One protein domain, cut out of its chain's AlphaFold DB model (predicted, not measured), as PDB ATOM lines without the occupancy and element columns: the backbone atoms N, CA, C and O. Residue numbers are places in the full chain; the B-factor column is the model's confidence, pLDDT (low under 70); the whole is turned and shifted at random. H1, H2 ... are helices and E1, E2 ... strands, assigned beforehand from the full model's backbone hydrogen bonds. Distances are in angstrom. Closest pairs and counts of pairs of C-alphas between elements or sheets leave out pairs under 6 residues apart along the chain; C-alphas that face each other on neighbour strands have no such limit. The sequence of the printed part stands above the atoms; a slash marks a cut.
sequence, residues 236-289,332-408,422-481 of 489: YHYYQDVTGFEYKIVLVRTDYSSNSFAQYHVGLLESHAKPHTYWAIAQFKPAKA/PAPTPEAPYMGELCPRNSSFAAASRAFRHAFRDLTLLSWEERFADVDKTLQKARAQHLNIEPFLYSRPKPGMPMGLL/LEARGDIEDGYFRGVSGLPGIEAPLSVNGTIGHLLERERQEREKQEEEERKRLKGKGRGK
ATOM      1  N   TYR A 236     -56.271  33.074  -7.265       93.12
ATOM      2  CA  TYR A 236     -56.350  34.280  -8.080       93.12
ATOM      3  C   TYR A 236     -57.490  34.219  -9.098       93.12
ATOM      4  O   TYR A 236     -57.778  33.180  -9.693       93.12
ATOM      5  N   HIS A 237     -58.055  35.387  -9.389       93.00
ATOM      6  CA  HIS A 237     -58.969  35.628 -10.505       93.00
ATOM      7  C   HIS A 237     -58.412  36.724 -11.405       93.00
ATOM      8  O   HIS A 237     -57.531  37.473 -10.988       93.00
ATOM      9  N   TYR A 238     -58.894  36.820 -12.644       94.62
ATOM     10  CA  TYR A 238     -58.541  37.959 -13.486       94.62
ATOM     11  C   TYR A 238     -59.086  39.237 -12.861       94.62
ATOM     12  O   TYR A 238     -60.234  39.285 -12.417       94.62
ATOM     13  N   TYR A 239     -58.239  40.258 -12.824       93.88
ATOM     14  CA  TYR A 239     -58.612  41.563 -12.322       93.88
ATOM     15  C   TYR A 239     -59.717  42.145 -13.201       93.88
ATOM     16  O   TYR A 239     -59.595  42.188 -14.431       93.88
ATOM     17  N   GLN A 240     -60.789  42.582 -12.549       93.00
ATOM     18  CA  GLN A 240     -61.880  43.310 -13.170       93.00
ATOM     19  C   GLN A 240     -61.837  44.750 -12.676       93.00
ATOM     20  O   GLN A 240     -61.839  45.000 -11.470       93.00
ATOM     21  N   ASP A 241     -61.797  45.703 -13.600       88.81
ATOM     22  CA  ASP A 241     -61.788  47.109 -13.217       88.81
ATOM     23  C   ASP A 241     -63.181  47.674 -12.910       88.81
ATOM     24  O   ASP A 241     -64.213  47.011 -13.032       88.81
ATOM     25  N   VAL A 242     -63.207  48.960 -12.555       85.44
ATOM     26  CA  VAL A 242     -64.430  49.733 -12.290       85.44
ATOM     27  C   VAL A 242     -65.374  49.830 -13.492       85.44
ATOM     28  O   VAL A 242     -66.558  50.102 -13.311       85.44
ATOM     29  N   THR A 243     -64.877  49.616 -14.714       85.88
ATOM     30  CA  THR A 243     -65.704  49.591 -15.931       85.88
ATOM     31  C   THR A 243     -66.348  48.222 -16.152       85.88
ATOM     32  O   THR A 243     -67.233  48.086 -16.994       85.88
ATOM     33  N   GLY A 244     -65.935  47.211 -15.384       85.50
ATOM     34  CA  GLY A 244     -66.346  45.823 -15.546       85.50
ATOM     35  C   GLY A 244     -65.499  45.055 -16.562       85.50
ATOM     36  O   GLY A 244     -65.879  43.945 -16.933       85.50
ATOM     37  N   PHE A 245     -64.374  45.610 -17.020       89.19
ATOM     38  CA  PHE A 245     -63.485  44.958 -17.975       89.19
ATOM     39  C   PHE A 245     -62.558  43.962 -17.280       89.19
ATOM     40  O   PHE A 245     -61.838  44.315 -16.348       89.19
ATOM     41  N   GLU A 246     -62.561  42.724 -17.766       92.00
ATOM     42  CA  GLU A 246     -61.674  41.660 -17.301       92.00
ATOM     43  C   GLU A 246     -60.336  41.722 -18.054       92.00
ATOM     44  O   GLU A 246     -60.292  41.627 -19.285       92.00
ATOM     45  N   TYR A 247     -59.226  41.836 -17.323       92.81
ATOM     46  CA  TYR A 247     -57.875  41.916 -17.889       92.81
ATOM     47  C   TYR A 247     -57.350  40.538 -18.306       92.81
ATOM     48  O   TYR A 247     -56.376  40.013 -17.763       92.81
ATOM     49  N   LYS A 248     -58.007  39.953 -19.307       93.56
ATOM     50  CA  LYS A 248     -57.646  38.693 -19.958       93.56
ATOM     51  C   LYS A 248     -57.516  38.932 -21.458       93.56
ATOM     52  O   LYS A 248     -58.458  38.744 -22.228       93.56
ATOM     53  N   ILE A 249     -56.339  39.377 -21.875       94.19
ATOM     54  CA  ILE A 249     -56.101  39.840 -23.238       94.19
ATOM     55  C   ILE A 249     -55.594  38.707 -24.108       94.19
ATOM     56  O   ILE A 249     -54.702  37.960 -23.720       94.19
ATOM     57  N   VAL A 250     -56.175  38.604 -25.299       94.75
ATOM     58  CA  VAL A 250     -55.734  37.685 -26.341       94.75
ATOM     59  C   VAL A 250     -55.069  38.491 -27.443       94.75
ATOM     60  O   VAL A 250     -55.690  39.396 -28.005       94.75
ATOM     61  N   LEU A 251     -53.828  38.141 -27.753       95.31
ATOM     62  CA  LEU A 251     -53.066  38.705 -28.857       95.31
ATOM     63  C   LEU A 251     -52.768  37.593 -29.860       95.31
ATOM     64  O   LEU A 251     -52.448  36.473 -29.462       95.31
ATOM     65  N   VAL A 252     -52.899  37.880 -31.151       94.81
ATOM     66  CA  VAL A 252     -52.750  36.873 -32.211       94.81
ATOM     67  C   VAL A 252     -51.802  37.386 -33.280       94.81
ATOM     68  O   VAL A 252     -51.915  38.535 -33.703       94.81
ATOM     69  N   ARG A 253     -50.889  36.528 -33.729       92.94
ATOM     70  CA  ARG A 253     -50.076  36.748 -34.925       92.94
ATOM     71  C   ARG A 253     -50.356  35.622 -35.906       92.94
ATOM     72  O   ARG A 253     -50.175  34.457 -35.560       92.94
ATOM     73  N   THR A 254     -50.800  35.980 -37.103       91.06
ATOM     74  CA  THR A 254     -51.148  35.022 -38.158       91.06
ATOM     75  C   THR A 254     -50.027  34.969 -39.179       91.06
ATOM     76  O   THR A 254     -49.502  36.015 -39.558       91.06
ATOM     77  N   ASP A 255     -49.702  33.764 -39.626       87.25
ATOM     78  CA  ASP A 255     -48.862  33.512 -40.787       87.25
ATOM     79  C   ASP A 255     -49.734  32.911 -41.896       87.25
ATOM     80  O   ASP A 255     -50.264  31.802 -41.780       87.25
ATOM     81  N   TYR A 256     -49.908  33.673 -42.973       85.69
ATOM     82  CA  TYR A 256     -50.721  33.290 -44.121       85.69
ATOM     83  C   TYR A 256     -50.106  32.144 -44.927       85.69
ATOM     84  O   TYR A 256     -50.850  31.415 -45.579       85.69
ATOM     85  N   SER A 257     -48.785  31.942 -44.870       82.25
ATOM     86  CA  SER A 257     -48.122  30.889 -45.653       82.25
ATOM     87  C   SER A 257     -48.378  29.494 -45.095       82.25
ATOM     88  O   SER A 257     -48.659  28.559 -45.840       82.25
ATOM     89  N   SER A 258     -48.344  29.368 -43.772       79.62
ATOM     90  CA  SER A 258     -48.583  28.114 -43.057       79.62
ATOM     91  C   SER A 258     -50.038  27.952 -42.599       79.62
ATOM     92  O   SER A 258     -50.370  26.950 -41.964       79.62
ATOM     93  N   ASN A 259     -50.906  28.934 -42.895       83.56
ATOM     94  CA  ASN A 259     -52.275  29.046 -42.374       83.56
ATOM     95  C   ASN A 259     -52.342  28.772 -40.859       83.56
ATOM     96  O   ASN A 259     -53.256  28.123 -40.342       83.56
ATOM     97  N   SER A 260     -51.309  29.219 -40.149       86.81
ATOM     98  CA  SER A 260     -51.109  28.962 -38.734       86.81
ATOM     99  C   SER A 260     -51.060  30.287 -37.984       86.81
ATOM    100  O   SER A 260     -50.840  31.356 -38.555       86.81
ATOM    101  N   PHE A 261     -51.332  30.248 -36.684       90.50
ATOM    102  CA  PHE A 261     -51.290  31.444 -35.857       90.50
ATOM    103  C   PHE A 261     -50.644  31.136 -34.517       90.50
ATOM    104  O   PHE A 261     -50.888  30.091 -33.916       90.50
ATOM    105  N   ALA A 262     -49.844  32.081 -34.045       92.31
ATOM    106  CA  ALA A 262     -49.326  32.098 -32.693       92.31
ATOM    107  C   ALA A 262     -50.225  32.984 -31.821       92.31
ATOM    108  O   ALA A 262     -50.730  34.020 -32.269       92.31
ATOM    109  N   GLN A 263     -50.434  32.587 -30.570       94.50
ATOM    110  CA  GLN A 263     -51.369  33.248 -29.666       94.50
ATOM    111  C   GLN A 263     -50.718  33.542 -28.318       94.50
ATOM    112  O   GLN A 263     -50.132  32.664 -27.694       94.50
ATOM    113  N   TYR A 264     -50.917  34.761 -27.828       95.81
ATOM    114  CA  TYR A 264     -50.590  35.165 -26.469       95.81
ATOM    115  C   TYR A 264     -51.854  35.399 -25.647       95.81
ATOM    116  O   TYR A 264     -52.794  36.051 -26.099       95.81
ATOM    117  N   HIS A 265     -51.854  34.907 -24.411       94.69
ATOM    118  CA  HIS A 265     -52.762  35.342 -23.361       94.69
ATOM    119  C   HIS A 265     -51.975  36.144 -22.330       94.69
ATOM    120  O   HIS A 265     -51.162  35.576 -21.602       94.69
ATOM    121  N   VAL A 266     -52.233  37.444 -22.252       95.25
ATOM    122  CA  VAL A 266     -51.640  38.321 -21.238       95.25
ATOM    123  C   VAL A 266     -52.721  38.659 -20.223       95.25
ATOM    124  O   VAL A 266     -53.812  39.098 -20.594       95.25
ATOM    125  N   GLY A 267     -52.452  38.394 -18.949       94.69
ATOM    126  CA  GLY A 267     -53.439  38.518 -17.884       94.69
ATOM    127  C   GLY A 267     -52.926  39.322 -16.705       94.69
ATOM    128  O   GLY A 267     -51.783  39.137 -16.294       94.69
ATOM    129  N   LEU A 268     -53.792  40.160 -16.140       95.19
ATOM    130  CA  LEU A 268     -53.601  40.743 -14.814       95.19
ATOM    131  C   LEU A 268     -54.537  40.029 -13.843       95.19
ATOM    132  O   LEU A 268     -55.735  39.919 -14.099       95.19
ATOM    133  N   LEU A 269     -53.988  39.521 -12.748       94.81
ATOM    134  CA  LEU A 269     -54.704  38.750 -11.749       94.81
ATOM    135  C   LEU A 269     -54.715  39.459 -10.404       94.81
ATOM    136  O   LEU A 269     -53.764  40.150 -10.045       94.81
ATOM    137  N   GLU A 270     -55.778  39.216  -9.652       94.19
ATOM    138  CA  GLU A 270     -56.000  39.683  -8.292       94.19
ATOM    139  C   GLU A 270     -56.262  38.485  -7.373       94.19
ATOM    140  O   GLU A 270     -57.007  37.558  -7.719       94.19
ATOM    141  N   SER A 271     -55.651  38.485  -6.191       95.12
ATOM    142  CA  SER A 271     -55.848  37.425  -5.209       95.12
ATOM    143  C   SER A 271     -57.206  37.521  -4.516       95.12
ATOM    144  O   SER A 271     -57.786  38.592  -4.311       95.12
ATOM    145  N   HIS A 272     -57.726  36.364  -4.113       90.56
ATOM    146  CA  HIS A 272     -58.938  36.273  -3.299       90.56
ATOM    147  C   HIS A 272     -58.720  36.713  -1.840       90.56
ATOM    148  O   HIS A 272     -59.692  36.975  -1.126       90.56
ATOM    149  N   ALA A 273     -57.462  36.792  -1.398       88.44
ATOM    150  CA  ALA A 273     -57.081  37.221  -0.059       88.44
ATOM    151  C   ALA A 273     -57.183  38.748   0.113       88.44
ATOM    152  O   ALA A 273     -57.213  39.504  -0.856       88.44
ATOM    153  N   LYS A 274     -57.253  39.199   1.372       87.81
ATOM    154  CA  LYS A 274     -57.208  40.619   1.750       87.81
ATOM    155  C   LYS A 274     -56.011  40.852   2.683       87.81
ATOM    156  O   LYS A 274     -55.914  40.117   3.665       87.81
ATOM    157  N   PRO A 275     -55.154  41.860   2.442       88.19
ATOM    158  CA  PRO A 275     -55.178  42.806   1.318       88.19
ATOM    159  C   PRO A 275     -54.978  42.116  -0.040       88.19
ATOM    160  O   PRO A 275     -54.357  41.058  -0.113       88.19
ATOM    161  N   HIS A 276     -55.548  42.703  -1.096       89.56
ATOM    162  CA  HIS A 276     -55.426  42.161  -2.447       89.56
ATOM    163  C   HIS A 276     -53.975  42.249  -2.921       89.56
ATOM    164  O   HIS A 276     -53.322  43.286  -2.794       89.56
ATOM    165  N   THR A 277     -53.488  41.147  -3.477       93.62
ATOM    166  CA  THR A 277     -52.182  41.049  -4.129       93.62
ATOM    167  C   THR A 277     -52.382  40.769  -5.606       93.62
ATOM    168  O   THR A 277     -53.363  40.131  -5.994       93.62
ATOM    169  N   TYR A 278     -51.461  41.249  -6.432       94.25
ATOM    170  CA  TYR A 278     -51.611  41.227  -7.878       94.25
ATOM    171  C   TYR A 278     -50.470  40.479  -8.549       94.25
ATOM    172  O   TYR A 278     -49.332  40.462  -8.075       94.25
ATOM    173  N   TRP A 279     -50.794  39.876  -9.686       93.75
ATOM    174  CA  TRP A 279     -49.874  39.056 -10.457       93.75
ATOM    175  C   TRP A 279     -50.138  39.230 -11.949       93.75
ATOM    176  O   TRP A 279     -51.283  39.150 -12.384       93.75
ATOM    177  N   ALA A 280     -49.096  39.466 -12.740       94.56
ATOM    178  CA  ALA A 280     -49.185  39.556 -14.191       94.56
ATOM    179  C   ALA A 280     -48.561  38.316 -14.838       94.56
ATOM    180  O   ALA A 280     -47.461  37.894 -14.470       94.56
ATOM    181  N   ILE A 281     -49.259  37.740 -15.815       94.38
ATOM    182  CA  ILE A 281     -48.833  36.521 -16.512       94.38
ATOM    183  C   ILE A 281     -48.878  36.693 -18.022       94.38
ATOM    184  O   ILE A 281     -49.728  37.411 -18.552       94.38
ATOM    185  N   ALA A 282     -48.020  35.941 -18.706       94.88
ATOM    186  CA  ALA A 282     -48.068  35.753 -20.146       94.88
ATOM    187  C   ALA A 282     -48.062  34.256 -20.468       94.88
ATOM    188  O   ALA A 282     -47.220  33.505 -19.981       94.88
ATOM    189  N   GLN A 283     -49.009  33.808 -21.286       93.75
ATOM    190  CA  GLN A 283     -49.057  32.447 -21.811       93.75
ATOM    191  C   GLN A 283     -48.945  32.504 -23.325       93.75
ATOM    192  O   GLN A 283     -49.773  33.136 -23.976       93.75
ATOM    193  N   PHE A 284     -47.954  31.829 -23.879       93.12
ATOM    194  CA  PHE A 284     -47.722  31.729 -25.305       93.12
ATOM    195  C   PHE A 284     -48.139  30.357 -25.815       93.12
ATOM    196  O   PHE A 284     -47.806  29.323 -25.229       93.12
ATOM    197  N   LYS A 285     -48.836  30.354 -26.941       91.94
ATOM    198  CA  LYS A 285     -49.101  29.177 -27.749       91.94
ATOM    199  C   LYS A 285     -48.428  29.402 -29.102       91.94
ATOM    200  O   LYS A 285     -48.850  30.316 -29.819       91.94
ATOM    201  N   PRO A 286     -47.395  28.615 -29.436       89.31
ATOM    202  CA  PRO A 286     -46.723  28.718 -30.718       89.31
ATOM    203  C   PRO A 286     -47.677  28.325 -31.845       89.31
ATOM    204  O   PRO A 286     -48.707  27.678 -31.624       89.31
ATOM    205  N   ALA A 287     -47.323  28.719 -33.063       84.00
ATOM    206  CA  ALA A 287     -48.060  28.289 -34.233       84.00
ATOM    207  C   ALA A 287     -47.899  26.774 -34.417       84.00
ATOM    208  O   ALA A 287     -46.814  26.226 -34.227       84.00
ATOM    209  N   LYS A 288     -48.994  26.075 -34.734       76.44
ATOM    210  CA  LYS A 288     -48.957  24.624 -34.933       76.44
ATOM    211  C   LYS A 288     -48.081  24.324 -36.150       76.44
ATOM    212  O   LYS A 288     -48.497  24.609 -37.268       76.44
ATOM    213  N   ALA A 289     -46.901  23.743 -35.928       58.22
ATOM    214  CA  ALA A 289     -46.070  23.234 -37.011       58.22
ATOM    215  C   ALA A 289     -46.885  22.224 -37.838       58.22
ATOM    216  O   ALA A 289     -47.563  21.354 -37.278       58.22
ATOM    217  N   PRO A 332     -35.355  26.441 -18.861       62.66
ATOM    218  CA  PRO A 332     -34.882  26.518 -20.238       62.66
ATOM    219  C   PRO A 332     -35.302  27.856 -20.850       62.66
ATOM    220  O   PRO A 332     -36.422  28.322 -20.614       62.66
ATOM    221  N   ALA A 333     -34.387  28.477 -21.600       63.81
ATOM    222  CA  ALA A 333     -34.674  29.711 -22.318       63.81
ATOM    223  C   ALA A 333     -35.920  29.494 -23.188       63.81
ATOM    224  O   ALA A 333     -36.048  28.443 -23.825       63.81
ATOM    225  N   PRO A 334     -36.880  30.426 -23.171       71.81
ATOM    226  CA  PRO A 334     -38.178  30.147 -23.742       71.81
ATOM    227  C   PRO A 334     -38.072  30.225 -25.273       71.81
ATOM    228  O   PRO A 334     -37.798  31.278 -25.845       71.81
ATOM    229  N   THR A 335     -38.237  29.082 -25.941       73.62
ATOM    230  CA  THR A 335     -38.132  28.986 -27.400       73.62
ATOM    231  C   THR A 335     -39.464  29.335 -28.070       73.62
ATOM    232  O   THR A 335     -40.534  29.070 -27.513       73.62
ATOM    233  N   PRO A 336     -39.442  29.927 -29.277       74.56
ATOM    234  CA  PRO A 336     -40.656  30.299 -30.001       74.56
ATOM    235  C   PRO A 336     -41.459  29.098 -30.528       74.56
ATOM    236  O   PRO A 336     -42.586  29.291 -30.982       74.56
ATOM    237  N   GLU A 337     -40.925  27.874 -30.467       77.75
ATOM    238  CA  GLU A 337     -41.619  26.652 -30.905       77.75
ATOM    239  C   GLU A 337     -42.380  25.933 -29.782       77.75
ATOM    240  O   GLU A 337     -43.210  25.067 -30.063       77.75
ATOM    241  N   ALA A 338     -42.125  26.272 -28.514       80.81
ATOM    242  CA  ALA A 338     -42.725  25.597 -27.368       80.81
ATOM    243  C   ALA A 338     -43.812  26.459 -26.694       80.81
ATOM    244  O   ALA A 338     -43.686  27.685 -26.620       80.81
ATOM    245  N   PRO A 339     -44.889  25.849 -26.157       85.25
ATOM    246  CA  PRO A 339     -45.812  26.552 -25.275       85.25
ATOM    247  C   PRO A 339     -45.069  27.133 -24.072       85.25
ATOM    248  O   PRO A 339     -44.315  26.430 -23.400       85.25
ATOM    249  N   TYR A 340     -45.318  28.403 -23.770       87.06
ATOM    250  CA  TYR A 340     -44.670  29.102 -22.664       87.06
ATOM    251  C   TYR A 340     -45.710  29.650 -21.688       87.06
ATOM    252  O   TYR A 340     -46.771  30.126 -22.081       87.06
ATOM    253  N   MET A 341     -45.407  29.582 -20.395       87.50
ATOM    254  CA  MET A 341     -46.161  30.255 -19.340       87.50
ATOM    255  C   MET A 341     -45.160  30.946 -18.419       87.50
ATOM    256  O   MET A 341     -44.428  30.289 -17.680       87.50
ATOM    257  N   GLY A 342     -45.144  32.272 -18.485       85.50
ATOM    258  CA  GLY A 342     -44.243  33.135 -17.740       85.50
ATOM    259  C   GLY A 342     -44.959  33.979 -16.701       85.50
ATOM    260  O   GLY A 342     -46.090  34.430 -16.907       85.50
ATOM    261  N   GLU A 343     -44.263  34.221 -15.595       90.50
ATOM    262  CA  GLU A 343     -44.642  35.231 -14.611       90.50
ATOM    263  C   GLU A 343     -43.950  36.540 -15.007       90.50
ATOM    264  O   GLU A 343     -42.725  36.591 -15.046       90.50
ATOM    265  N   LEU A 344     -44.723  37.580 -15.334       90.94
ATOM    266  CA  LEU A 344     -44.184  38.899 -15.701       90.94
ATOM    267  C   LEU A 344     -43.745  39.693 -14.463       90.94
ATOM    268  O   LEU A 344     -42.899  40.577 -14.541       90.94
ATOM    269  N   CYS A 345     -44.349  39.387 -13.316       91.50
ATOM    270  CA  CYS A 345     -43.975  39.909 -12.011       91.50
ATOM    271  C   CYS A 345     -44.184  38.829 -10.933       91.50
ATOM    272  O   CYS A 345     -44.923  37.867 -11.170       91.50
ATOM    273  N   PRO A 346     -43.604  38.986  -9.730       90.44
ATOM    274  CA  PRO A 346     -43.880  38.101  -8.597       90.44
ATOM    275  C   PRO A 346     -45.377  38.050  -8.240       90.44
ATOM    276  O   PRO A 346     -46.084  39.054  -8.369       90.44
ATOM    277  N   ARG A 347     -45.862  36.898  -7.755       87.88
ATOM    278  CA  ARG A 347     -47.296  36.632  -7.483       87.88
ATOM    279  C   ARG A 347     -47.952  37.542  -6.438       87.88
ATOM    280  O   ARG A 347     -49.164  37.711  -6.429       87.88
ATOM    281  N   ASN A 348     -47.163  38.123  -5.546       91.25
ATOM    282  CA  ASN A 348     -47.610  38.951  -4.427       91.25
ATOM    283  C   ASN A 348     -47.307  40.446  -4.637       91.25
ATOM    284  O   ASN A 348     -47.101  41.181  -3.673       91.25
ATOM    285  N   SER A 349     -47.251  40.894  -5.890       92.12
ATOM    286  CA  SER A 349     -46.898  42.271  -6.230       92.12
ATOM    287  C   SER A 349     -48.030  43.256  -5.917       92.12
ATOM    288  O   SER A 349     -49.202  42.889  -5.799       92.12
ATOM    289  N   SER A 350     -47.687  44.542  -5.808       92.12
ATOM    290  CA  SER A 350     -48.683  45.614  -5.747       92.12
ATOM    291  C   SER A 350     -49.396  45.775  -7.094       92.12
ATOM    292  O   SER A 350     -48.862  45.406  -8.145       92.12
ATOM    293  N   PHE A 351     -50.581  46.390  -7.078       89.81
ATOM    294  CA  PHE A 351     -51.326  46.681  -8.305       89.81
ATOM    295  C   PHE A 351     -50.486  47.479  -9.311       89.81
ATOM    296  O   PHE A 351     -50.454  47.146 -10.492       89.81
ATOM    297  N   ALA A 352     -49.759  48.500  -8.849       88.00
ATOM    298  CA  ALA A 352     -48.925  49.342  -9.705       88.00
ATOM    299  C   ALA A 352     -47.801  48.546 -10.391       88.00
ATOM    300  O   ALA A 352     -47.561  48.718 -11.582       88.00
ATOM    301  N   ALA A 353     -47.139  47.636  -9.671       89.25
ATOM    302  CA  ALA A 353     -46.077  46.812 -10.244       89.25
ATOM    303  C   ALA A 353     -46.622  45.796 -11.262       89.25
ATOM    304  O   ALA A 353     -46.087  45.678 -12.364       89.25
ATOM    305  N   ALA A 354     -47.716  45.108 -10.925       90.81
ATOM    306  CA  ALA A 354     -48.327  44.119 -11.810       90.81
ATOM    307  C   ALA A 354     -48.952  44.767 -13.061       90.81
ATOM    308  O   ALA A 354     -48.770  44.270 -14.172       90.81
ATOM    309  N   SER A 355     -49.637  45.905 -12.906       90.38
ATOM    310  CA  SER A 355     -50.202  46.662 -14.033       90.38
ATOM    311  C   SER A 355     -49.118  47.230 -14.952       90.38
ATOM    312  O   SER A 355     -49.272  47.168 -16.171       90.38
ATOM    313  N   ARG A 356     -47.991  47.708 -14.408       89.75
ATOM    314  CA  ARG A 356     -46.833  48.125 -15.212       89.75
ATOM    315  C   ARG A 356     -46.247  46.962 -16.009       89.75
ATOM    316  O   ARG A 356     -46.113  47.075 -17.222       89.75
ATOM    317  N   ALA A 357     -45.968  45.830 -15.360       91.44
ATOM    318  CA  ALA A 357     -45.430  44.645 -16.031       91.44
ATOM    319  C   ALA A 357     -46.355  44.151 -17.159       91.44
ATOM    320  O   ALA A 357     -45.898  43.814 -18.249       91.44
ATOM    321  N   PHE A 358     -47.670  44.182 -16.924       92.94
ATOM    322  CA  PHE A 358     -48.679  43.902 -17.941       92.94
ATOM    323  C   PHE A 358     -48.597  44.872 -19.134       92.94
ATOM    324  O   PHE A 358     -48.592  44.423 -20.282       92.94
ATOM    325  N   ARG A 359     -48.512  46.188 -18.887       90.56
ATOM    326  CA  ARG A 359     -48.409  47.203 -19.951       90.56
ATOM    327  C   ARG A 359     -47.125  47.047 -20.761       90.56
ATOM    328  O   ARG A 359     -47.184  47.107 -21.984       90.56
ATOM    329  N   HIS A 360     -46.000  46.772 -20.103       91.44
ATOM    330  CA  HIS A 360     -44.716  46.538 -20.769       91.44
ATOM    331  C   HIS A 360     -44.776  45.301 -21.673       91.44
ATOM    332  O   HIS A 360     -44.396  45.375 -22.836       91.44
ATOM    333  N   ALA A 361     -45.349  44.194 -21.192       93.31
ATOM    334  CA  ALA A 361     -45.546  42.999 -22.012       93.31
ATOM    335  C   ALA A 361     -46.478  43.254 -23.210       93.31
ATOM    336  O   ALA A 361     -46.218  42.787 -24.317       93.31
ATOM    337  N   PHE A 362     -47.559  44.018 -23.018       93.31
ATOM    338  CA  PHE A 362     -48.440  44.417 -24.118       93.31
ATOM    339  C   PHE A 362     -47.696  45.274 -25.154       93.31
ATOM    340  O   PHE A 362     -47.850  45.045 -26.357       93.31
ATOM    341  N   ARG A 363     -46.861  46.214 -24.696       91.50
ATOM    342  CA  ARG A 363     -46.027  47.081 -25.537       91.50
ATOM    343  C   ARG A 363     -44.997  46.290 -26.340       91.50
ATOM    344  O   ARG A 363     -44.905  46.507 -27.549       91.50
ATOM    345  N   ASP A 364     -44.304  45.346 -25.704       92.25
ATOM    346  CA  ASP A 364     -43.338  44.439 -26.340       92.25
ATOM    347  C   ASP A 364     -43.990  43.634 -27.473       92.25
ATOM    348  O   ASP A 364     -43.445  43.535 -28.575       92.25
ATOM    349  N   LEU A 365     -45.180  43.081 -27.205       93.62
ATOM    350  CA  LEU A 365     -45.878  42.177 -28.119       93.62
ATOM    351  C   LEU A 365     -46.584  42.903 -29.265       93.62
ATOM    352  O   LEU A 365     -46.623  42.383 -30.377       93.62
ATOM    353  N   THR A 366     -47.179  44.068 -29.009       93.38
ATOM    354  CA  THR A 366     -48.038  44.756 -29.989       93.38
ATOM    355  C   THR A 366     -47.384  45.962 -30.646       93.38
ATOM    356  O   THR A 366     -47.910  46.463 -31.634       93.38
ATOM    357  N   LEU A 367     -46.260  46.454 -30.121       91.69
ATOM    358  CA  LEU A 367     -45.668  47.738 -30.510       91.69
ATOM    359  C   LEU A 367     -46.610  48.942 -30.309       91.69
ATOM    360  O   LEU A 367     -46.357  50.020 -30.848       91.69
ATOM    361  N   LEU A 368     -47.648  48.795 -29.486       90.19
ATOM    362  CA  LEU A 368     -48.552  49.862 -29.065       90.19
ATOM    363  C   LEU A 368     -48.520  49.984 -27.547       90.19
ATOM    364  O   LEU A 368     -48.452  48.973 -26.846       90.19
ATOM    365  N   SER A 369     -48.578  51.208 -27.027       87.75
ATOM    366  CA  SER A 369     -48.876  51.390 -25.611       87.75
ATOM    367  C   SER A 369     -50.292  50.898 -25.323       87.75
ATOM    368  O   SER A 369     -51.125  50.714 -26.223       87.75
ATOM    369  N   TRP A 370     -50.578  50.655 -24.047       86.00
ATOM    370  CA  TRP A 370     -51.903  50.197 -23.655       86.00
ATOM    371  C   TRP A 370     -52.970  51.202 -24.102       86.00
ATOM    372  O   TRP A 370     -54.010  50.813 -24.617       86.00
ATOM    373  N   GLU A 371     -52.702  52.490 -23.980       81.69
ATOM    374  CA  GLU A 371     -53.603  53.604 -24.255       81.69
ATOM    375  C   GLU A 371     -53.832  53.805 -25.763       81.69
ATOM    376  O   GLU A 371     -54.959  54.057 -26.200       81.69
ATOM    377  N   GLU A 372     -52.795  53.599 -26.577       84.31
ATOM    378  CA  GLU A 372     -52.840  53.753 -28.038       84.31
ATOM    379  C   GLU A 372     -53.709  52.696 -28.735       84.31
ATOM    380  O   GLU A 372     -54.148  52.910 -29.869       84.31
ATOM    381  N   ARG A 373     -54.044  51.586 -28.054       84.50
ATOM    382  CA  ARG A 373     -54.850  50.478 -28.611       84.50
ATOM    383  C   ARG A 373     -56.193  50.922 -29.212       84.50
ATOM    384  O   ARG A 373     -56.763  50.218 -30.054       84.50
ATOM    385  N   PHE A 374     -56.716  52.074 -28.788       76.56
ATOM    386  CA  PHE A 374     -57.967  52.652 -29.290       76.56
ATOM    387  C   PHE A 374     -57.785  53.711 -30.370       76.56
ATOM    388  O   PHE A 374     -58.639  53.814 -31.248       76.56
ATOM    389  N   ALA A 375     -56.695  54.475 -30.310       75.38
ATOM    390  CA  ALA A 375     -56.418  55.534 -31.273       75.38
ATOM    391  C   ALA A 375     -55.991  54.959 -32.630       75.38
ATOM    392  O   ALA A 375     -56.343  55.506 -33.671       75.38
ATOM    393  N   ASP A 376     -55.309  53.810 -32.632       76.44
ATOM    394  CA  ASP A 376     -54.774  53.201 -33.851       76.44
ATOM    395  C   ASP A 376     -55.822  52.351 -34.593       76.44
ATOM    396  O   ASP A 376     -55.747  51.124 -34.654       76.44
ATOM    397  N   VAL A 377     -56.898  52.989 -35.071       74.75
ATOM    398  CA  VAL A 377     -57.985  52.320 -35.815       74.75
ATOM    399  C   VAL A 377     -57.469  51.722 -37.126       74.75
ATOM    400  O   VAL A 377     -57.739  50.554 -37.404       74.75
ATOM    401  N   ASP A 378     -56.671  52.488 -37.869       78.94
ATOM    402  CA  ASP A 378     -56.158  52.115 -39.194       78.94
ATOM    403  C   ASP A 378     -54.802  51.392 -39.138       78.94
ATOM    404  O   ASP A 378     -54.168  51.148 -40.167       78.94
ATOM    405  N   LYS A 379     -54.346  51.026 -37.931       87.06
ATOM    406  CA  LYS A 379     -53.038  50.398 -37.676       87.06
ATOM    407  C   LYS A 379     -51.856  51.236 -38.176       87.06
ATOM    408  O   LYS A 379     -50.774  50.699 -38.387       87.06
ATOM    409  N   THR A 380     -52.043  52.530 -38.420       87.69
ATOM    410  CA  THR A 380     -51.026  53.443 -38.951       87.69
ATOM    411  C   THR A 380     -49.807  53.490 -38.040       87.69
ATOM    412  O   THR A 380     -48.680  53.340 -38.512       87.69
ATOM    413  N   LEU A 381     -50.028  53.633 -36.731       88.00
ATOM    414  CA  LEU A 381     -48.942  53.732 -35.760       88.00
ATOM    415  C   LEU A 381     -48.232  52.387 -35.587       88.00
ATOM    416  O   LEU A 381     -47.001  52.321 -35.619       88.00
ATOM    417  N   GLN A 382     -49.003  51.306 -35.456       90.38
ATOM    418  CA  GLN A 382     -48.467  49.954 -35.345       90.38
ATOM    419  C   GLN A 382     -47.650  49.565 -36.586       90.38
ATOM    420  O   GLN A 382     -46.554  49.029 -36.434       90.38
ATOM    421  N   LYS A 383     -48.132  49.881 -37.797       91.69
ATOM    422  CA  LYS A 383     -47.413  49.668 -39.067       91.69
ATOM    423  C   LYS A 383     -46.097  50.439 -39.112       91.69
ATOM    424  O   LYS A 383     -45.067  49.844 -39.414       91.69
ATOM    425  N   ALA A 384     -46.111  51.730 -38.775       89.88
ATOM    426  CA  ALA A 384     -44.907  52.558 -38.788       89.88
ATOM    427  C   ALA A 384     -43.829  52.016 -37.832       89.88
ATOM    428  O   ALA A 384     -42.657  51.911 -38.197       89.88
ATOM    429  N   ARG A 385     -44.228  51.595 -36.624       91.00
ATOM    430  CA  ARG A 385     -43.312  50.997 -35.640       91.00
ATOM    431  C   ARG A 385     -42.827  49.609 -36.056       91.00
ATOM    432  O   ARG A 385     -41.646  49.317 -35.892       91.00
ATOM    433  N   ALA A 386     -43.703  48.780 -36.619       92.81
ATOM    434  CA  ALA A 386     -43.348  47.470 -37.165       92.81
ATOM    435  C   ALA A 386     -42.324  47.589 -38.302       92.81
ATOM    436  O   ALA A 386     -41.354  46.840 -38.335       92.81
ATOM    437  N   GLN A 387     -42.499  48.573 -39.190       91.81
ATOM    438  CA  GLN A 387     -41.564  48.861 -40.273       91.81
ATOM    439  C   GLN A 387     -40.210  49.350 -39.746       91.81
ATOM    440  O   GLN A 387     -39.176  48.884 -40.213       91.81
ATOM    441  N   HIS A 388     -40.204  50.263 -38.770       89.81
ATOM    442  CA  HIS A 388     -38.961  50.796 -38.206       89.81
ATOM    443  C   HIS A 388     -38.152  49.732 -37.456       89.81
ATOM    444  O   HIS A 388     -36.937  49.663 -37.605       89.81
ATOM    445  N   LEU A 389     -38.823  48.897 -36.660       90.00
ATOM    446  CA  LEU A 389     -38.175  47.829 -35.895       90.00
ATOM    447  C   LEU A 389     -37.970  46.547 -36.714       90.00
ATOM    448  O   LEU A 389     -37.329  45.625 -36.225       90.00
ATOM    449  N   ASN A 390     -38.510  46.486 -37.935       92.44
ATOM    450  CA  ASN A 390     -38.540  45.311 -38.806       92.44
ATOM    451  C   ASN A 390     -39.108  44.049 -38.124       92.44
ATOM    452  O   ASN A 390     -38.579  42.947 -38.270       92.44
ATOM    453  N   ILE A 391     -40.192  44.213 -37.364       92.88
ATOM    454  CA  ILE A 391     -40.789  43.151 -36.543       92.88
ATOM    455  C   ILE A 391     -42.265  42.992 -36.872       92.88
ATOM    456  O   ILE A 391     -42.979  43.979 -37.018       92.88
ATOM    457  N   GLU A 392     -42.727  41.744 -36.926       92.69
ATOM    458  CA  GLU A 392     -44.134  41.382 -37.082       92.69
ATOM    459  C   GLU A 392     -44.826  41.331 -35.700       92.69
ATOM    460  O   GLU A 392     -44.637  40.365 -34.940       92.69
ATOM    461  N   PRO A 393     -45.637  42.349 -35.343       94.19
ATOM    462  CA  PRO A 393     -46.249  42.440 -34.025       94.19
ATOM    463  C   PRO A 393     -47.443  41.493 -33.878       94.19
ATOM    464  O   PRO A 393     -48.094  41.092 -34.844       94.19
ATOM    465  N   PHE A 394     -47.803  41.199 -32.634       94.44
ATOM    466  CA  PHE A 394     -49.089  40.594 -32.319       94.44
ATOM    467  C   PHE A 394     -50.215  41.629 -32.386       94.44
ATOM    468  O   PHE A 394     -50.057  42.805 -32.051       94.44
ATOM    469  N   LEU A 395     -51.400  41.169 -32.777       92.62
ATOM    470  CA  LEU A 395     -52.573  42.012 -32.941       92.62
ATOM    471  C   LEU A 395     -53.531  41.873 -31.764       92.62
ATOM    472  O   LEU A 395     -53.939  40.771 -31.393       92.62
ATOM    473  N   TYR A 396     -53.936  43.021 -31.225       92.00
ATOM    474  CA  TYR A 396     -55.013  43.121 -30.252       92.00
ATOM    475  C   TYR A 396     -56.369  43.203 -30.957       92.00
ATOM    476  O   TYR A 396     -56.589  44.048 -31.827       92.00
ATOM    477  N   SER A 397     -57.296  42.331 -30.561       86.38
ATOM    478  CA  SER A 397     -58.684  42.378 -31.027       86.38
ATOM    479  C   SER A 397     -59.531  43.189 -30.055       86.38
ATOM    480  O   SER A 397     -59.659  42.827 -28.885       86.38
ATOM    481  N   ARG A 398     -60.126  44.281 -30.541       82.38
ATOM    482  CA  ARG A 398     -60.975  45.143 -29.711       82.38
ATOM    483  C   ARG A 398     -62.235  44.395 -29.245       82.38
ATOM    484  O   ARG A 398     -62.798  43.616 -30.022       82.38
ATOM    485  N   PRO A 399     -62.712  44.639 -28.010       84.12
ATOM    486  CA  PRO A 399     -63.999  44.133 -27.556       84.12
ATOM    487  C   PRO A 399     -65.128  44.583 -28.489       84.12
ATOM    488  O   PRO A 399     -65.049  45.637 -29.122       84.12
ATOM    489  N   LYS A 400     -66.197  43.782 -28.573       81.44
ATOM    490  CA  LYS A 400     -67.371  44.125 -29.388       81.44
ATOM    491  C   LYS A 400     -67.939  45.487 -28.952       81.44
ATOM    492  O   LYS A 400     -67.968  45.749 -27.747       81.44
ATOM    493  N   PRO A 401     -68.441  46.321 -29.882       80.62
ATOM    494  CA  PRO A 401     -69.070  47.591 -29.531       80.62
ATOM    495  C   PRO A 401     -70.135  47.409 -28.441       80.62
ATOM    496  O   PRO A 401     -70.989  46.529 -28.549       80.62
ATOM    497  N   GLY A 402     -70.060  48.219 -27.383       79.19
ATOM    498  CA  GLY A 402     -70.945  48.131 -26.216       79.19
ATOM    499  C   GLY A 402     -70.441  47.245 -25.068       79.19
ATOM    500  O   GLY A 402     -71.075  47.223 -24.019       79.19
ATOM    501  N   MET A 403     -69.313  46.547 -25.229       83.62
ATOM    502  CA  MET A 403     -68.611  45.891 -24.120       83.62
ATOM    503  C   MET A 403     -67.670  46.875 -23.410       83.62
ATOM    504  O   MET A 403     -67.169  47.803 -24.054       83.62
ATOM    505  N   PRO A 404     -67.392  46.680 -22.107       81.75
ATOM    506  CA  PRO A 404     -66.387  47.474 -21.416       81.75
ATOM    507  C   PRO A 404     -65.026  47.283 -22.091       81.75
ATOM    508  O   PRO A 404     -64.718  46.207 -22.605       81.75
ATOM    509  N   MET A 405     -64.231  48.349 -22.137       76.50
ATOM    510  CA  MET A 405     -62.957  48.368 -22.867       76.50
ATOM    511  C   MET A 405     -61.740  48.494 -21.948       76.50
ATOM    512  O   MET A 405     -60.601  48.458 -22.417       76.50
ATOM    513  N   GLY A 406     -61.970  48.606 -20.645       79.50
ATOM    514  CA  GLY A 406     -60.929  48.787 -19.653       79.50
ATOM    515  C   GLY A 406     -60.753  50.240 -19.245       79.50
ATOM    516  O   GLY A 406     -61.127  51.156 -19.981       79.50
ATOM    517  N   LEU A 407     -60.134  50.444 -18.086       71.50
ATOM    518  CA  LEU A 407     -59.676  51.740 -17.621       71.50
ATOM    519  C   LEU A 407     -58.776  52.374 -18.686       71.50
ATOM    520  O   LEU A 407     -57.738  51.833 -19.080       71.50
ATOM    521  N   LEU A 408     -59.206  53.549 -19.130       61.66
ATOM    522  CA  LEU A 408     -58.341  54.574 -19.685       61.66
ATOM    523  C   LEU A 408     -57.773  55.307 -18.466       61.66
ATOM    524  O   LEU A 408     -58.572  55.857 -17.700       61.66
ATOM    525  N   LEU A 422     -41.509  57.672 -32.381       52.34
ATOM    526  CA  LEU A 422     -41.358  56.244 -32.072       52.34
ATOM    527  C   LEU A 422     -41.459  55.920 -30.570       52.34
ATOM    528  O   LEU A 422     -41.737  54.773 -30.208       52.34
ATOM    529  N   GLU A 423     -41.286  56.932 -29.724       52.22
ATOM    530  CA  GLU A 423     -41.315  56.860 -28.268       52.22
ATOM    531  C   GLU A 423     -42.637  57.432 -27.742       52.22
ATOM    532  O   GLU A 423     -43.008  58.564 -28.056       52.22
ATOM    533  N   ALA A 424     -43.369  56.658 -26.936       58.47
ATOM    534  CA  ALA A 424     -44.496  57.199 -26.190       58.47
ATOM    535  C   ALA A 424     -43.943  57.837 -24.909       58.47
ATOM    536  O   ALA A 424     -43.246  57.174 -24.150       58.47
ATOM    537  N   ARG A 425     -44.248  59.110 -24.629       52.94
ATOM    538  CA  ARG A 425     -43.725  59.831 -23.446       52.94
ATOM    539  C   ARG A 425     -43.963  59.088 -22.116       52.94
ATOM    540  O   ARG A 425     -43.118  59.148 -21.229       52.94
ATOM    541  N   GLY A 426     -45.067  58.342 -22.009       57.22
ATOM    542  CA  GLY A 426     -45.362  57.487 -20.851       57.22
ATOM    543  C   GLY A 426     -44.403  56.301 -20.676       57.22
ATOM    544  O   GLY A 426     -44.202  55.862 -19.551       57.22
ATOM    545  N   ASP A 427     -43.756  55.827 -21.748       63.97
ATOM    546  CA  ASP A 427     -42.793  54.720 -21.700       63.97
ATOM    547  C   ASP A 427     -41.547  55.114 -20.874       63.97
ATOM    548  O   ASP A 427     -41.017  54.298 -20.121       63.97
ATOM    549  N   ILE A 428     -41.112  56.380 -20.947       60.88
ATOM    550  CA  ILE A 428     -39.944  56.889 -20.204       60.88
ATOM    551  C   ILE A 428     -40.271  57.039 -18.714       60.88
ATOM    552  O   ILE A 428     -39.494  56.616 -17.859       60.88
ATOM    553  N   GLU A 429     -41.436  57.608 -18.392       64.25
ATOM    554  CA  GLU A 429     -41.888  57.799 -17.007       64.25
ATOM    555  C   GLU A 429     -42.168  56.461 -16.300       64.25
ATOM    556  O   GLU A 429     -41.949  56.331 -15.094       64.25
ATOM    557  N   ASP A 430     -42.596  55.441 -17.051       67.19
ATOM    558  CA  ASP A 430     -42.802  54.083 -16.546       67.19
ATOM    559  C   ASP A 430     -41.527  53.215 -16.525       67.19
ATOM    560  O   ASP A 430     -41.557  52.106 -15.982       67.19
ATOM    561  N   GLY A 431     -40.401  53.707 -17.059       78.75
ATOM    562  CA  GLY A 431     -39.132  52.975 -17.112       78.75
ATOM    563  C   GLY A 431     -39.180  51.753 -18.034       78.75
ATOM    564  O   GLY A 431     -38.632  50.697 -17.706       78.75
ATOM    565  N   TYR A 432     -39.895  51.855 -19.153       83.88
ATOM    566  CA  TYR A 432     -40.022  50.782 -20.130       83.88
ATOM    567  C   TYR A 432     -38.735  50.594 -20.938       83.88
ATOM    568  O   TYR A 432     -38.208  51.525 -21.543       83.88
ATOM    569  N   PHE A 433     -38.286  49.342 -21.012       83.94
ATOM    570  CA  PHE A 433     -37.221  48.892 -21.901       83.94
ATOM    571  C   PHE A 433     -37.705  47.648 -22.641       83.94
ATOM    572  O   PHE A 433     -38.182  46.690 -22.024       83.94
ATOM    573  N   ARG A 434     -37.591  47.673 -23.972       84.19
ATOM    574  CA  ARG A 434     -38.103  46.606 -24.832       84.19
ATOM    575  C   ARG A 434     -37.370  45.290 -24.575       84.19
ATOM    576  O   ARG A 434     -36.145  45.267 -24.501       84.19
ATOM    577  N   GLY A 435     -38.118  44.194 -24.483       84.31
ATOM    578  CA  GLY A 435     -37.569  42.838 -24.396       84.31
ATOM    579  C   GLY A 435     -37.077  42.413 -23.009       84.31
ATOM    580  O   GLY A 435     -36.695  41.258 -22.841       84.31
ATOM    581  N   VAL A 436     -37.159  43.274 -21.986       86.25
ATOM    582  CA  VAL A 436     -36.788  42.921 -20.595       86.25
ATOM    583  C   VAL A 436     -37.592  41.729 -20.068       86.25
ATOM    584  O   VAL A 436     -37.107  40.953 -19.249       86.25
ATOM    585  N   SER A 437     -38.819  41.562 -20.558       83.38
ATOM    586  CA  SER A 437     -39.712  40.465 -20.185       83.38
ATOM    587  C   SER A 437     -39.304  39.098 -20.767       83.38
ATOM    588  O   SER A 437     -39.821  38.076 -20.314       83.38
ATOM    589  N   GLY A 438     -38.392  39.056 -21.750       84.75
ATOM    590  CA  GLY A 438     -37.886  37.815 -22.351       84.75
ATOM    591  C   GLY A 438     -38.965  36.954 -23.018       84.75
ATOM    592  O   GLY A 438     -38.888  35.725 -22.984       84.75
ATOM    593  N   LEU A 439     -40.015  37.576 -23.564       88.94
ATOM    594  CA  LEU A 439     -41.163  36.862 -24.122       88.94
ATOM    595  C   LEU A 439     -40.833  36.196 -25.473       88.94
ATOM    596  O   LEU A 439     -40.286  36.847 -26.360       88.94
ATOM    597  N   PRO A 440     -41.213  34.924 -25.693       87.50
ATOM    598  CA  PRO A 440     -40.980  34.235 -26.963       87.50
ATOM    599  C   PRO A 440     -41.574  34.917 -28.195       87.50
ATOM    600  O   PRO A 440     -42.726  35.350 -28.219       87.50
ATOM    601  N   GLY A 441     -40.816  34.943 -29.286       82.50
ATOM    602  CA  GLY A 441     -41.337  35.389 -30.576       82.50
ATOM    603  C   GLY A 441     -41.648  36.887 -30.668       82.50
ATOM    604  O   GLY A 441     -42.314  37.275 -31.623       82.50
ATOM    605  N   ILE A 442     -41.169  37.728 -29.742       89.00
ATOM    606  CA  ILE A 442     -41.245  39.203 -29.839       89.00
ATOM    607  C   ILE A 442     -40.388  39.795 -30.971       89.00
ATOM    608  O   ILE A 442     -40.570  40.948 -31.354       89.00
ATOM    609  N   GLU A 443     -39.446  39.012 -31.494       87.31
ATOM    610  CA  GLU A 443     -38.464  39.400 -32.517       87.31
ATOM    611  C   GLU A 443     -38.730  38.737 -33.874       87.31
ATOM    612  O   GLU A 443     -37.839  38.650 -34.713       87.31
ATOM    613  N   ALA A 444     -39.948  38.244 -34.120       87.81
ATOM    614  CA  ALA A 444     -40.249  37.686 -35.434       87.81
ATOM    615  C   ALA A 444     -40.104  38.774 -36.510       87.81
ATOM    616  O   ALA A 444     -40.709  39.840 -36.354       87.81
ATOM    617  N   PRO A 445     -39.341  38.523 -37.585       90.75
ATOM    618  CA  PRO A 445     -39.099  39.525 -38.608       90.75
ATOM    619  C   PRO A 445     -40.390  39.861 -39.348       90.75
ATOM    620  O   PRO A 445     -41.271  39.011 -39.521       90.75
ATOM    621  N   LEU A 446     -40.481  41.105 -39.811       90.62
ATOM    622  CA  LEU A 446     -41.556  41.531 -40.693       90.62
ATOM    623  C   LEU A 446     -41.543  40.673 -41.971       90.62
ATOM    624  O   LEU A 446     -40.517  40.557 -42.640       90.62
ATOM    625  N   SER A 447     -42.677  40.058 -42.303       88.50
ATOM    626  CA  SER A 447     -42.782  39.119 -43.426       88.50
ATOM    627  C   SER A 447     -44.005  39.417 -44.282       88.50
ATOM    628  O   SER A 447     -45.060  39.775 -43.764       88.50
ATOM    629  N   VAL A 448     -43.898  39.190 -45.593       89.19
ATOM    630  CA  VAL A 448     -45.025  39.293 -46.540       89.19
ATOM    631  C   VAL A 448     -46.139  38.294 -46.204       89.19
ATOM    632  O   VAL A 448     -47.296  38.514 -46.542       89.19
ATOM    633  N   ASN A 449     -45.809  37.219 -45.486       87.19
ATOM    634  CA  ASN A 449     -46.784  36.239 -45.015       87.19
ATOM    635  C   ASN A 449     -47.422  36.641 -43.673       87.19
ATOM    636  O   ASN A 449     -48.393  36.023 -43.244       87.19
ATOM    637  N   GLY A 450     -46.882  37.659 -43.000       87.75
ATOM    638  CA  GLY A 450     -47.438  38.233 -41.780       87.75
ATOM    639  C   GLY A 450     -48.625  39.149 -42.065       87.75
ATOM    640  O   GLY A 450     -48.884  39.534 -43.201       87.75
ATOM    641  N   THR A 451     -49.363  39.538 -41.030       89.81
ATOM    642  CA  THR A 451     -50.512  40.437 -41.201       89.81
ATOM    643  C   THR A 451     -50.074  41.864 -41.515       89.81
ATOM    644  O   THR A 451     -50.614  42.487 -42.427       89.81
ATOM    645  N   ILE A 452     -49.109  42.400 -40.764       91.25
ATOM    646  CA  ILE A 452     -48.621  43.768 -40.945       91.25
ATOM    647  C   ILE A 452     -47.668  43.849 -42.133       91.25
ATOM    648  O   ILE A 452     -47.822  44.755 -42.954       91.25
ATOM    649  N   GLY A 453     -46.743  42.897 -42.283       90.69
ATOM    650  CA  GLY A 453     -45.849  42.882 -43.440       90.69
ATOM    651  C   GLY A 453     -46.596  42.757 -44.773       90.69
ATOM    652  O   GLY A 453     -46.295  43.507 -45.699       90.69
ATOM    653  N   HIS A 454     -47.648  41.932 -44.854       90.69
ATOM    654  CA  HIS A 454     -48.517  41.872 -46.036       90.69
ATOM    655  C   HIS A 454     -49.219  43.210 -46.333       90.69
ATOM    656  O   HIS A 454     -49.325  43.619 -47.490       90.69
ATOM    657  N   LEU A 455     -49.720  43.906 -45.303       90.12
ATOM    658  CA  LEU A 455     -50.372  45.212 -45.479       90.12
ATOM    659  C   LEU A 455     -49.393  46.273 -45.991       90.12
ATOM    660  O   LEU A 455     -49.734  47.021 -46.902       90.12
ATOM    661  N   LEU A 456     -48.178  46.308 -45.443       91.50
ATOM    662  CA  LEU A 456     -47.129  47.231 -45.878       91.50
ATOM    663  C   LEU A 456     -46.682  46.959 -47.319       91.50
ATOM    664  O   LEU A 456     -46.448  47.900 -48.076       91.50
ATOM    665  N   GLU A 457     -46.587  45.689 -47.710       90.75
ATOM    666  CA  GLU A 457     -46.243  45.310 -49.080       90.75
ATOM    667  C   GLU A 457     -47.348  45.709 -50.069       90.75
ATOM    668  O   GLU A 457     -47.065  46.298 -51.111       90.75
ATOM    669  N   ARG A 458     -48.620  45.496 -49.711       91.44
ATOM    670  CA  ARG A 458     -49.754  45.979 -50.512       91.44
ATOM    671  C   ARG A 458     -49.725  47.502 -50.674       91.44
ATOM    672  O   ARG A 458     -49.875  47.991 -51.789       91.44
ATOM    673  N   GLU A 459     -49.496  48.247 -49.593       90.56
ATOM    674  CA  GLU A 459     -49.401  49.716 -49.636       90.56
ATOM    675  C   GLU A 459     -48.229  50.195 -50.506       90.56
ATOM    676  O   GLU A 459     -48.363  51.175 -51.241       90.56
ATOM    677  N   ARG A 460     -47.095  49.484 -50.481       89.56
ATOM    678  CA  ARG A 460     -45.949  49.763 -51.355       89.56
ATOM    679  C   ARG A 460     -46.306  49.575 -52.830       89.56
ATOM    680  O   ARG A 460     -46.050  50.479 -53.620       89.56
ATOM    681  N   GLN A 461     -46.927  48.450 -53.184       91.38
ATOM    682  CA  GLN A 461     -47.334  48.149 -54.562       91.38
ATOM    683  C   GLN A 461     -48.377  49.142 -55.087       91.38
ATOM    684  O   GLN A 461     -48.308  49.583 -56.235       91.38
ATOM    685  N   GLU A 462     -49.336  49.532 -54.245       91.00
ATOM    686  CA  GLU A 462     -50.327  50.552 -54.593       91.00
ATOM    687  C   GLU A 462     -49.669  51.913 -54.848       91.00
ATOM    688  O   GLU A 462     -50.010  52.579 -55.829       91.00
ATOM    689  N   ARG A 463     -48.683  52.302 -54.030       90.69
ATOM    690  CA  ARG A 463     -47.924  53.545 -54.224       90.69
ATOM    691  C   ARG A 463     -47.106  53.526 -55.516       90.69
ATOM    692  O   ARG A 463     -47.173  54.481 -56.282       90.69
ATOM    693  N   GLU A 464     -46.397  52.437 -55.802       92.50
ATOM    694  CA  GLU A 464     -45.630  52.287 -57.049       92.50
ATOM    695  C   GLU A 464     -46.531  52.367 -58.288       92.50
ATOM    696  O   GLU A 464     -46.193  53.028 -59.275       92.50
ATOM    697  N   LYS A 465     -47.720  51.760 -58.224       93.12
ATOM    698  CA  LYS A 465     -48.719  51.849 -59.293       93.12
ATOM    699  C   LYS A 465     -49.217  53.285 -59.490       93.12
ATOM    700  O   LYS A 465     -49.318  53.735 -60.630       93.12
ATOM    701  N   GLN A 466     -49.494  54.012 -58.406       92.44
ATOM    702  CA  GLN A 466     -49.907  55.419 -58.470       92.44
ATOM    703  C   GLN A 466     -48.809  56.313 -59.063       92.44
ATOM    704  O   GLN A 466     -49.094  57.137 -59.933       92.44
ATOM    705  N   GLU A 467     -47.551  56.117 -58.661       92.19
ATOM    706  CA  GLU A 467     -46.400  56.836 -59.220       92.19
ATOM    707  C   GLU A 467     -46.206  56.526 -60.711       92.19
ATOM    708  O   GLU A 467     -45.919  57.419 -61.515       92.19
ATOM    709  N   GLU A 468     -46.405  55.272 -61.131       92.62
ATOM    710  CA  GLU A 468     -46.344  54.897 -62.541       92.62
ATOM    711  C   GLU A 468     -47.480  55.537 -63.356       92.62
ATOM    712  O   GLU A 468     -47.237  56.045 -64.458       92.62
ATOM    713  N   GLU A 469     -48.706  55.539 -62.831       92.25
ATOM    714  CA  GLU A 469     -49.861  56.201 -63.444       92.25
ATOM    715  C   GLU A 469     -49.641  57.714 -63.561       92.25
ATOM    716  O   GLU A 469     -49.886  58.298 -64.623       92.25
ATOM    717  N   GLU A 470     -49.087  58.354 -62.531       91.25
ATOM    718  CA  GLU A 470     -48.730  59.768 -62.571       91.25
ATOM    719  C   GLU A 470     -47.617  60.052 -63.589       91.25
ATOM    720  O   GLU A 470     -47.727  60.984 -64.397       91.25
ATOM    721  N   ARG A 471     -46.584  59.204 -63.641       91.06
ATOM    722  CA  ARG A 471     -45.509  59.287 -64.638       91.06
ATOM    723  C   ARG A 471     -46.049  59.133 -66.060       91.06
ATOM    724  O   ARG A 471     -45.622  59.858 -66.964       91.06
ATOM    725  N   LYS A 472     -47.007  58.226 -66.281       91.25
ATOM    726  CA  LYS A 472     -47.714  58.064 -67.566       91.25
ATOM    727  C   LYS A 472     -48.547  59.308 -67.897       91.25
ATOM    728  O   LYS A 472     -48.474  59.797 -69.026       91.25
ATOM    729  N   ARG A 473     -49.257  59.881 -66.919       89.88
ATOM    730  CA  ARG A 473     -50.051  61.116 -67.069       89.88
ATOM    731  C   ARG A 473     -49.188  62.319 -67.464       89.88
ATOM    732  O   ARG A 473     -49.568  63.080 -68.354       89.88
ATOM    733  N   LEU A 474     -48.017  62.479 -66.845       86.56
ATOM    734  CA  LEU A 474     -47.053  63.537 -67.174       86.56
ATOM    735  C   LEU A 474     -46.478  63.369 -68.590       86.56
ATOM    736  O   LEU A 474     -46.454  64.333 -69.357       86.56
ATOM    737  N   LYS A 475     -46.106  62.141 -68.983       84.25
ATOM    738  CA  LYS A 475     -45.648  61.842 -70.355       84.25
ATOM    739  C   LYS A 475     -46.731  62.105 -71.412       84.25
ATOM    740  O   LYS A 475     -46.416  62.623 -72.483       84.25
ATOM    741  N   GLY A 476     -47.997  61.802 -71.115       78.44
ATOM    742  CA  GLY A 476     -49.134  62.094 -72.000       78.44
ATOM    743  C   GLY A 476     -49.363  63.595 -72.213       78.44
ATOM    744  O   GLY A 476     -49.534  64.039 -73.345       78.44
ATOM    745  N   LYS A 477     -49.274  64.402 -71.146       74.75
ATOM    746  CA  LYS A 477     -49.396  65.872 -71.225       74.75
ATOM    747  C   LYS A 477     -48.231  66.537 -71.974       74.75
ATOM    748  O   LYS A 477     -48.440  67.552 -72.634       74.75
ATOM    749  N   GLY A 478     -47.025  65.966 -71.907       59.81
ATOM    750  CA  GLY A 478     -45.847  66.461 -72.631       59.81
ATOM    751  C   GLY A 478     -45.924  66.278 -74.151       59.81
ATOM    752  O   GLY A 478     -45.470  67.152 -74.883       59.81
ATOM    753  N   ARG A 479     -46.548  65.194 -74.638       58.47
ATOM    754  CA  ARG A 479     -46.728  64.940 -76.085       58.47
ATOM    755  C   ARG A 479     -47.806  65.819 -76.731       58.47
ATOM    756  O   ARG A 479     -47.731  66.059 -77.929       58.47
ATOM    757  N   GLY A 480     -48.774  66.319 -75.959       54.91
ATOM    758  CA  GLY A 480     -49.820  67.219 -76.467       54.91
ATOM    759  C   GLY A 480     -49.338  68.651 -76.736       54.91
ATOM    760  O   GLY A 480     -49.807  69.283 -77.672       54.91
ATOM    761  N   LYS A 481     -48.363  69.160 -75.967       54.72
ATOM    762  CA  LYS A 481     -47.869  70.547 -76.109       54.72
ATOM    763  C   LYS A 481     -46.825  70.747 -77.213       54.72
ATOM    764  O   LYS A 481     -46.616  71.875 -77.645       54.72
TER     765      LYS A 481
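Overview. This is residues 236 to 289, 332 to 408 and 422 to 481 of the 489 residues of the protein "BRCT domain-containing protein" of Setosphaeria turcica (strain 28A) (UniProt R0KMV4). What is seen first? A compact body holds a twisted antiparallel sheet, E1 to E5, with H1 running along one face of it, and residues 459 to 481, which belong to the long helix H4, stick out as an arm. What makes it up? The printed part has 191 residues, with named elements in the order E1 E2 E3 E4 E5 H1 H2 H3 H4, mixed in class; the sheet is branched at E3. How large is it? It is loose, with a radius of gyration of the C-alphas of 20.5 A, and spans 84 by 37 by 32 A, the arm making the length.

Arrangement. How is the sheet joined? E3, residues 260 to 271, has E1, residues 236 to 238, and E2, residues 248 to 255, on one side and E4, residues 278 to 285, on the other; E5, residues 340 to 343, is the antiparallel neighbour of E4. E2, E3 and E4 form a meander, each strand the antiparallel neighbour of the one before, in two hairpins. Within hydrogen-bond range are N 237 and O 270 at 2.9 A, N 251 and O 264 at 2.9 A, N 265 and O 283 at 2.8 A, and N 284 and O 340 at 2.7 A. What is on it? H1, residues 351 to 366, lies over E3 and E4 at a height over the sheet of 8.5 A, along the strands; its closest C-alphas to E4 are Ala 354 and Ala 280, 5.2 A apart. H4, residues 451 to 481, only grazes the sheet with residues 451 to 454. Where are the other helices? With residues 452 to 456 alone, H4 only just touches H2, residues 380 to 389, with 3 pairs of C-alphas within 8 A, the closest being Ile 452 and Lys 383 at 6.3 A; they stand about perpendicular at 79 degrees. H3, residues 425 to 429, is apart from H2 and H4. How are the helix backbones? Every O i to N i+4 pair is within hydrogen-bond range in H1 and H2, 25 of 27 in H4, and 0 of 1 in H3, where 2 of 2 O i to N i+3 pairs are.

Along the chain. Where does the sheet begin? C-alpha 236 of E1 is at (-56.350, 34.280, -8.080). How long are the longer elements? E3 measures 34.9 A, H1 22.0 A and H4 46.2 A. Where does H4 end? C-alpha 481 is at (-47.869, 70.547, -76.109).

Size, cuts and confidence. Where is it cut? Residues 290 to 331 and 409 to 421 are not printed, with C-alpha gaps of 20.4 A and 21.1 A. Which links are long? Those from H1 to H2 and from H3 to H4. Where is confidence low? Residues 289, 332 to 333, 408, 422 to 430 and 478 to 481 have pLDDT under 70.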